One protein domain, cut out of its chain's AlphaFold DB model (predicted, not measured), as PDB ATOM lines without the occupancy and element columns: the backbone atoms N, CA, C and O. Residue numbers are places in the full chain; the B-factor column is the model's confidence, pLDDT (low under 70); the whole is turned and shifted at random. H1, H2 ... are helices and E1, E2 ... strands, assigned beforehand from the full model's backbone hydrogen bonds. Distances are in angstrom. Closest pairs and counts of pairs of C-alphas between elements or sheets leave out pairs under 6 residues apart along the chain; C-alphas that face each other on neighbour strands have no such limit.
ATOM      1  N   HIS A   5     187.317 226.510 215.034       95.19
ATOM      2  CA  HIS A   5     187.691 227.885 215.375       95.19
ATOM      3  C   HIS A   5     187.075 228.295 216.713       95.19
ATOM      4  O   HIS A   5     187.753 228.886 217.548       95.19
ATOM      5  N   TYR A   6     185.814 227.916 216.909       95.19
ATOM      6  CA  TYR A   6     185.030 228.219 218.092       95.19
ATOM      7  C   TYR A   6     184.327 226.961 218.578       95.19
ATOM      8  O   TYR A   6     183.838 226.165 217.776       95.19
ATOM      9  N   VAL A   7     184.264 226.796 219.893       94.56
ATOM     10  CA  VAL A   7     183.404 225.808 220.547       94.56
ATOM     11  C   VAL A   7     182.501 226.574 221.488       94.56
ATOM     12  O   VAL A   7     182.990 227.261 222.379       94.56
ATOM     13  N   THR A   8     181.193 226.471 221.293       93.94
ATOM     14  CA  THR A   8     180.199 227.127 222.145       93.94
ATOM     15  C   THR A   8     179.574 226.116 223.095       93.94
ATOM     16  O   THR A   8     179.268 224.997 222.683       93.94
ATOM     17  N   ALA A   9     179.329 226.500 224.344       91.81
ATOM     18  CA  ALA A   9     178.620 225.659 225.301       91.81
ATOM     19  C   ALA A   9     177.737 226.489 226.235       91.81
ATOM     20  O   ALA A   9     178.135 227.556 226.697       91.81
ATOM     21  N   ARG A  10     176.557 225.962 226.577       89.25
ATOM     22  CA  ARG A  10     175.758 226.451 227.706       89.25
ATOM     23  C   ARG A  10     176.158 225.655 228.941       89.25
ATOM     24  O   ARG A  10     175.949 224.445 228.981       89.25
ATOM     25  N   ALA A  11     176.775 226.309 229.919       72.06
ATOM     26  CA  ALA A  11     177.542 225.599 230.935       72.06
ATOM     27  C   ALA A  11     176.987 225.796 232.350       72.06
ATOM     28  O   ALA A  11     177.116 226.865 232.937       72.06
ATOM     29  N   VAL A  12     176.455 224.712 232.922       73.81
ATOM     30  CA  VAL A  12     176.168 224.594 234.367       73.81
ATOM     31  C   VAL A  12     177.421 224.155 235.140       73.81
ATOM     32  O   VAL A  12     177.591 224.488 236.305       73.81
ATOM     33  N   ALA A  13     178.333 223.428 234.485       77.06
ATOM     34  CA  ALA A  13     179.572 222.938 235.090       77.06
ATOM     35  C   ALA A  13     180.666 224.026 235.179       77.06
ATOM     36  O   ALA A  13     180.696 224.905 234.310       77.06
ATOM     37  N   PRO A  14     181.609 223.928 236.141       85.88
ATOM     38  CA  PRO A  14     182.734 224.857 236.262       85.88
ATOM     39  C   PRO A  14     183.574 224.970 234.980       85.88
ATOM     40  O   PRO A  14     183.819 223.958 234.308       85.88
ATOM     41  N   LEU A  15     184.061 226.176 234.662       86.88
ATOM     42  CA  LEU A  15     184.865 226.447 233.455       86.88
ATOM     43  C   LEU A  15     186.093 225.529 233.305       86.88
ATOM     44  O   LEU A  15     186.363 225.044 232.208       86.88
ATOM     45  N   GLU A  16     186.792 225.225 234.401       87.44
ATOM     46  CA  GLU A  16     187.929 224.288 234.456       87.44
ATOM     47  C   GLU A  16     187.589 222.911 233.851       87.44
ATOM     48  O   GLU A  16     188.333 222.354 233.034       87.44
ATOM     49  N   LYS A  17     186.420 222.362 234.210       88.81
ATOM     50  CA  LYS A  17     185.964 221.050 233.731       88.81
ATOM     51  C   LYS A  17     185.552 221.117 232.265       88.81
ATOM     52  O   LYS A  17     185.937 220.251 231.476       88.81
ATOM     53  N   LEU A  18     184.816 222.163 231.890       88.50
ATOM     54  CA  LEU A  18     184.398 222.392 230.509       88.50
ATOM     55  C   LEU A  18     185.605 222.525 229.573       88.50
ATOM     56  O   LEU A  18     185.621 221.926 228.495       88.50
ATOM     57  N   LYS A  19     186.639 223.256 230.007       89.31
ATOM     58  CA  LYS A  19     187.902 223.402 229.287       89.31
ATOM     59  C   LYS A  19     188.531 222.038 229.025       89.31
ATOM     60  O   LYS A  19     188.770 221.716 227.868       89.31
ATOM     61  N   LYS A  20     188.716 221.200 230.054       90.12
ATOM     62  CA  LYS A  20     189.303 219.850 229.908       90.12
ATOM     63  C   LYS A  20     188.546 218.985 228.896       90.12
ATOM     64  O   LYS A  20     189.172 218.320 228.076       90.12
ATOM     65  N   MET A  21     187.214 219.038 228.909       90.44
ATOM     66  CA  MET A  21     186.382 218.250 227.993       90.44
ATOM     67  C   MET A  21     186.431 218.753 226.546       90.44
ATOM     68  O   MET A  21     186.420 217.948 225.625       90.44
ATOM     69  N   SER A  22     186.501 220.066 226.327       89.56
ATOM     70  CA  SER A  22     186.379 220.669 224.990       89.56
ATOM     71  C   SER A  22     187.716 221.038 224.339       89.56
ATOM     72  O   SER A  22     187.762 221.298 223.136       89.56
ATOM     73  N   TRP A  23     188.831 221.016 225.081       91.25
ATOM     74  CA  TRP A  23     190.121 221.543 224.606       91.25
ATOM     75  C   TRP A  23     190.643 220.883 223.331       91.25
ATOM     76  O   TRP A  23     191.302 221.524 222.510       91.25
ATOM     77  N   HIS A  24     190.371 219.591 223.160       92.06
ATOM     78  CA  HIS A  24     190.819 218.807 222.011       92.06
ATOM     79  C   HIS A  24     190.025 219.104 220.727       92.06
ATOM     80  O   HIS A  24     190.483 218.750 219.642       92.06
ATOM     81  N   LEU A  25     188.872 219.771 220.839       93.25
ATOM     82  CA  LEU A  25     188.044 220.185 219.705       93.25
ATOM     83  C   LEU A  25     188.561 221.477 219.064       93.25
ATOM     84  O   LEU A  25     188.358 221.695 217.873       93.25
ATOM     85  N   LEU A  26     189.252 222.324 219.833       93.56
ATOM     86  CA  LEU A  26     189.760 223.616 219.375       93.56
ATOM     87  C   LEU A  26     191.099 223.496 218.650       93.56
ATOM     88  O   LEU A  26     192.017 222.797 219.099       93.56
ATOM     89  N   LYS A  27     191.252 224.271 217.576       93.94
ATOM     90  CA  LYS A  27     192.561 224.530 216.969       93.94
ATOM     91  C   LYS A  27     193.385 225.482 217.846       93.94
ATOM     92  O   LYS A  27     192.829 226.202 218.676       93.94
ATOM     93  N   THR A  28     194.706 225.512 217.669       91.56
ATOM     94  CA  THR A  28     195.550 226.534 218.314       91.56
ATOM     95  C   THR A  28     195.076 227.928 217.906       91.56
ATOM     96  O   THR A  28     194.828 228.181 216.728       91.56
ATOM     97  N   GLY A  29     194.897 228.813 218.887       90.81
ATOM     98  CA  GLY A  29     194.351 230.152 218.690       90.81
ATOM     99  C   GLY A  29     192.826 230.232 218.578       90.81
ATOM    100  O   GLY A  29     192.326 231.351 218.499       90.81
ATOM    101  N   GLY A  30     192.105 229.101 218.576       93.94
ATOM    102  CA  GLY A  30     190.640 229.066 218.656       93.94
ATOM    103  C   GLY A  30     190.115 229.333 220.071       93.94
ATOM    104  O   GLY A  30     190.878 229.262 221.038       93.94
ATOM    105  N   SER A  31     188.815 229.600 220.194       94.75
ATOM    106  CA  SER A  31     188.198 230.056 221.447       94.75
ATOM    107  C   SER A  31     187.041 229.168 221.916       94.75
ATOM    108  O   SER A  31     186.150 228.802 221.149       94.75
ATOM    109  N   LEU A  32     187.039 228.840 223.208       93.62
ATOM    110  CA  LEU A  32     185.887 228.277 223.909       93.62
ATOM    111  C   LEU A  32     184.997 229.431 224.374       93.62
ATOM    112  O   LEU A  32     185.474 230.290 225.105       93.62
ATOM    113  N   MET A  33     183.723 229.426 223.992       94.06
ATOM    114  CA  MET A  33     182.725 230.407 224.417       94.06
ATOM    115  C   MET A  33     181.680 229.722 225.296       94.06
ATOM    116  O   MET A  33     180.902 228.887 224.831       94.06
ATOM    117  N   ALA A  34     181.671 230.055 226.579       93.31
ATOM    118  CA  ALA A  34     180.776 229.467 227.562       93.31
ATOM    119  C   ALA A  34     179.707 230.478 227.982       93.31
ATOM    120  O   ALA A  34     180.014 231.464 228.644       93.31
ATOM    121  N   ILE A  35     178.446 230.214 227.638       92.69
ATOM    122  CA  ILE A  35     177.310 230.993 228.138       92.69
ATOM    123  C   ILE A  35     177.117 230.634 229.612       92.69
ATOM    124  O   ILE A  35     176.925 229.457 229.953       92.69
ATOM    125  N   LYS A  36     177.181 231.652 230.469       88.94
ATOM    126  CA  LYS A  36     177.187 231.549 231.927       88.94
ATOM    127  C   LYS A  36     176.142 232.469 232.555       88.94
ATOM    128  O   LYS A  36     175.685 233.436 231.953       88.94
ATOM    129  N   GLY A  37     175.744 232.113 233.774       86.44
ATOM    130  CA  GLY A  37     174.873 232.932 234.612       86.44
ATOM    131  C   GLY A  37     175.672 233.919 235.462       86.44
ATOM    132  O   GLY A  37     176.773 234.326 235.102       86.44
ATOM    133  N   LYS A  38     175.127 234.267 236.630       83.50
ATOM    134  CA  LYS A  38     175.719 235.235 237.569       83.50
ATOM    135  C   LYS A  38     177.093 234.809 238.116       83.50
ATOM    136  O   LYS A  38     177.880 235.671 238.470       83.50
ATOM    137  N   SER A  39     177.414 233.512 238.101       82.69
ATOM    138  CA  SER A  39     178.704 232.956 238.549       82.69
ATOM    139  C   SER A  39     179.871 233.157 237.570       82.69
ATOM    140  O   SER A  39     180.961 232.642 237.805       82.69
ATOM    141  N   ALA A  40     179.664 233.855 236.446       84.56
ATOM    142  CA  ALA A  40     180.679 233.993 235.402       84.56
ATOM    143  C   ALA A  40     181.980 234.636 235.916       84.56
ATOM    144  O   ALA A  40     183.056 234.095 235.671       84.56
ATOM    145  N   GLU A  41     181.879 235.744 236.652       84.00
ATOM    146  CA  GLU A  41     183.036 236.485 237.174       84.00
ATOM    147  C   GLU A  41     183.844 235.667 238.186       84.00
ATOM    148  O   GLU A  41     185.068 235.579 238.084       84.00
ATOM    149  N   GLU A  42     183.160 235.006 239.121       85.12
ATOM    150  CA  GLU A  42     183.801 234.146 240.117       85.12
ATOM    151  C   GLU A  42     184.540 232.984 239.448       85.12
ATOM    152  O   GLU A  42     185.699 232.714 239.759       85.12
ATOM    153  N   GLU A  43     183.909 232.318 238.478       80.94
ATOM    154  CA  GLU A  43     184.527 231.193 237.778       80.94
ATOM    155  C   GLU A  43     185.718 231.623 236.909       80.94
ATOM    156  O   GLU A  43     186.679 230.860 236.763       80.94
ATOM    157  N   MET A  44     185.693 232.835 236.350       86.12
ATOM    158  CA  MET A  44     186.789 233.371 235.541       86.12
ATOM    159  C   MET A  44     188.086 233.549 236.324       86.12
ATOM    160  O   MET A  44     189.155 233.403 235.735       86.12
ATOM    161  N   SER A  45     188.017 233.783 237.638       84.50
ATOM    162  CA  SER A  45     189.212 233.878 238.490       84.50
ATOM    163  C   SER A  45     190.101 232.629 238.411       84.50
ATOM    164  O   SER A  45     191.324 232.717 238.506       84.50
ATOM    165  N   SER A  46     189.488 231.466 238.169       82.38
ATOM    166  CA  SER A  46     190.179 230.181 238.060       82.38
ATOM    167  C   SER A  46     190.771 229.910 236.673       82.38
ATOM    168  O   SER A  46     191.521 228.949 236.503       82.38
ATOM    169  N   VAL A  47     190.454 230.737 235.668       84.62
ATOM    170  CA  VAL A  47     190.871 230.521 234.280       84.62
ATOM    171  C   VAL A  47     191.712 231.698 233.781       84.62
ATOM    172  O   VAL A  47     191.180 232.768 233.486       84.62
ATOM    173  N   PRO A  48     193.030 231.501 233.597       83.06
ATOM    174  CA  PRO A  48     193.906 232.543 233.081       83.06
ATOM    175  C   PRO A  48     193.444 233.040 231.711       83.06
ATOM    176  O   PRO A  48     193.119 232.234 230.835       83.06
ATOM    177  N   LYS A  49     193.483 234.365 231.522       86.31
ATOM    178  CA  LYS A  49     193.169 235.045 230.252       86.31
ATOM    179  C   LYS A  49     191.745 234.788 229.748       86.31
ATOM    180  O   LYS A  49     191.495 234.869 228.545       86.31
ATOM    181  N   ALA A  50     190.824 234.469 230.655       91.06
ATOM    182  CA  ALA A  50     189.406 234.471 230.341       91.06
ATOM    183  C   ALA A  50     188.921 235.910 230.103       91.06
ATOM    184  O   ALA A  50     189.357 236.838 230.784       91.06
ATOM    185  N   ILE A  51     188.006 236.083 229.154       92.62
ATOM    186  CA  ILE A  51     187.385 237.370 228.820       92.62
ATOM    187  C   ILE A  51     185.882 237.253 229.073       92.62
ATOM    188  O   ILE A  51     185.260 236.292 228.620       92.62
ATOM    189  N   LEU A  52     185.308 238.215 229.797       92.75
ATOM    190  CA  LEU A  52     183.867 238.299 230.017       92.75
ATOM    191  C   LEU A  52     183.249 239.160 228.924       92.75
ATOM    192  O   LEU A  52     183.632 240.313 228.746       92.75
ATOM    193  N   HIS A  53     182.267 238.605 228.230       93.00
ATOM    194  CA  HIS A  53     181.416 239.328 227.300       93.00
ATOM    195  C   HIS A  53     180.024 239.432 227.903       93.00
ATOM    196  O   HIS A  53     179.368 238.417 228.155       93.00
ATOM    197  N   GLU A  54     179.571 240.655 228.134       92.69
ATOM    198  CA  GLU A  54     178.217 240.930 228.598       92.69
ATOM    199  C   GLU A  54     177.308 241.258 227.415       92.69
ATOM    200  O   GLU A  54     177.667 242.019 226.517       92.69
ATOM    201  N   VAL A  55     176.121 240.661 227.409       90.81
ATOM    202  CA  VAL A  55     175.117 240.825 226.359       90.81
ATOM    203  C   VAL A  55     173.873 241.422 226.998       90.81
ATOM    204  O   VAL A  55     173.099 240.720 227.651       90.81
ATOM    205  N   ASN A  56     173.708 242.733 226.827       91.75
ATOM    206  CA  ASN A  56     172.546 243.478 227.294       91.75
ATOM    207  C   ASN A  56     171.574 243.698 226.125       91.75
ATOM    208  O   ASN A  56     171.938 244.322 225.130       91.75
ATOM    209  N   LEU A  57     170.361 243.156 226.237       90.88
ATOM    210  CA  LEU A  57     169.305 243.267 225.232       90.88
ATOM    211  C   LEU A  57     168.021 243.730 225.922       90.88
ATOM    212  O   LEU A  57     167.668 243.215 226.982       90.88
ATOM    213  N   GLU A  58     167.314 244.686 225.318       92.44
ATOM    214  CA  GLU A  58     166.065 245.202 225.881       92.44
ATOM    215  C   GLU A  58     165.037 244.080 226.084       92.44
ATOM    216  O   GLU A  58     164.777 243.273 225.191       92.44
ATOM    217  N   GLY A  59     164.454 244.020 227.285       89.31
ATOM    218  CA  GLY A  59     163.449 243.017 227.643       89.31
ATOM    219  C   GLY A  59     163.996 241.622 227.977       89.31
ATOM    220  O   GLY A  59     163.195 240.718 228.210       89.31
ATOM    221  N   ILE A  60     165.322 241.427 228.031       89.38
ATOM    222  CA  ILE A  60     165.960 240.146 228.379       89.38
ATOM    223  C   ILE A  60     166.941 240.346 229.544       89.38
ATOM    224  O   ILE A  60     167.579 241.388 229.671       89.38
ATOM    225  N   GLU A  61     167.067 239.345 230.421       86.50
ATOM    226  CA  GLU A  61     168.073 239.364 231.490       86.50
ATOM    227  C   GLU A  61     169.499 239.387 230.906       86.50
ATOM    228  O   GLU A  61     169.782 238.742 229.896       86.50
ATOM    229  N   LEU A  62     170.405 240.102 231.583       88.94
ATOM    230  CA  LEU A  62     171.813 240.228 231.210       88.94
ATOM    231  C   LEU A  62     172.464 238.860 230.949       88.94
ATOM    232  O   LEU A  62     172.684 238.061 231.868       88.94
ATOM    233  N   GLY A  63     172.816 238.622 229.686       90.12
ATOM    234  CA  GLY A  63     173.561 237.449 229.256       90.12
ATOM    235  C   GLY A  63     175.052 237.625 229.516       90.12
ATOM    236  O   GLY A  63     175.595 238.713 229.354       90.12
ATOM    237  N   ARG A  64     175.735 236.545 229.899       92.31
ATOM    238  CA  ARG A  64     177.191 236.541 230.084       92.31
ATOM    239  C   ARG A  64     177.810 235.398 229.303       92.31
ATOM    240  O   ARG A  64     177.326 234.265 229.351       92.31
TER     241      ARG A  64
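Overview. This is residues 5 to 64 of the 72 residues of the protein "16S rRNA (Guanine(527)-N(7))-methyltransferase RsmG" of Actinobacteria bacterium (UniProt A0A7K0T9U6). Two parallel strands side by side, E1 and E2, form a small sheet with helix H1 over one face. A third strand, E3, runs beyond E2 on the side away from E1, near it but not paired with it, and the short helix H2 sits between the first residues of H1 and E3. After E3 the backbone runs to one end of the long axis, turns around Gly 59 and folds back, so that residues 63 to 64 lie beside residues 54 to 55. The printed part has 60 residues, with two named helices and three named strands in the order E1, H1, E2, H2, E3; the class is mixed, helices and strands. It is compact, with a radius of gyration of the C-alphas of 12.0 A, yet elongated in outline, spanning 37 by 22 by 19 A.

Along the chain. E1, residues 5 to 10, begins at C-alpha 5 at (187.691, 227.885, 215.375) and is 17.2 A long. H1, residues 15 to 22, is 10.4 A long. E2, residues 26 to 36, is the longest strand by residues; it bends by 118 degrees at residue 29 and measures 19.5 A from its first C-alpha to its last. H2, residues 40 to 44, begins at C-alpha 40 at (180.679, 233.993, 235.402). E3, residues 50 to 55, is 16.1 A long and ends at C-alpha 55 at (175.117, 240.825, 226.359).

Arrangement. E1 and E2 are parallel neighbours, with 21 degrees between their directions. The C-alphas of Thr 8 and Met 33 face each other at 4.7 A; N 9 and O 33 are within hydrogen-bond range at 2.9 A, as are N 33 and O 7 at 2.8 A. E1, H1 and E2 form a strand-helix-strand unit, two parallel neighbour strands with a helix between them along the chain, and its crossover is right-handed. The closest C-alphas of H1 and E2 are those of Lys 19 and Leu 32, 7.5 A apart. H1 and H2 are close but not clearly touching, with the C-alphas of Leu 15 and Glu 43 closest at 6.4 A. The closest C-alphas of H2 and E3 are those of Met 44 and Ala 50, 5.9 A apart. E3 pairs with no named strand; E2 and E3 are near each other, with 12 pairs of C-alphas within 10 A. E3 and E1 are apart, and so are E3 and H1. In H1 and H2 every O i to N i+4 pair is within hydrogen-bond range.

Size, cuts and confidence. The C-alphas of Thr 28 and Gly 59 are the two farthest apart, at 37.3 A. The printed part runs from residue 5 to residue 64 without a cut, and the four links between named elements are tight. Residues 54 to 55 of E3 pair antiparallel with residues 63 to 64. The mean pLDDT of the printed part is 88.9, and no printed residue is under 70.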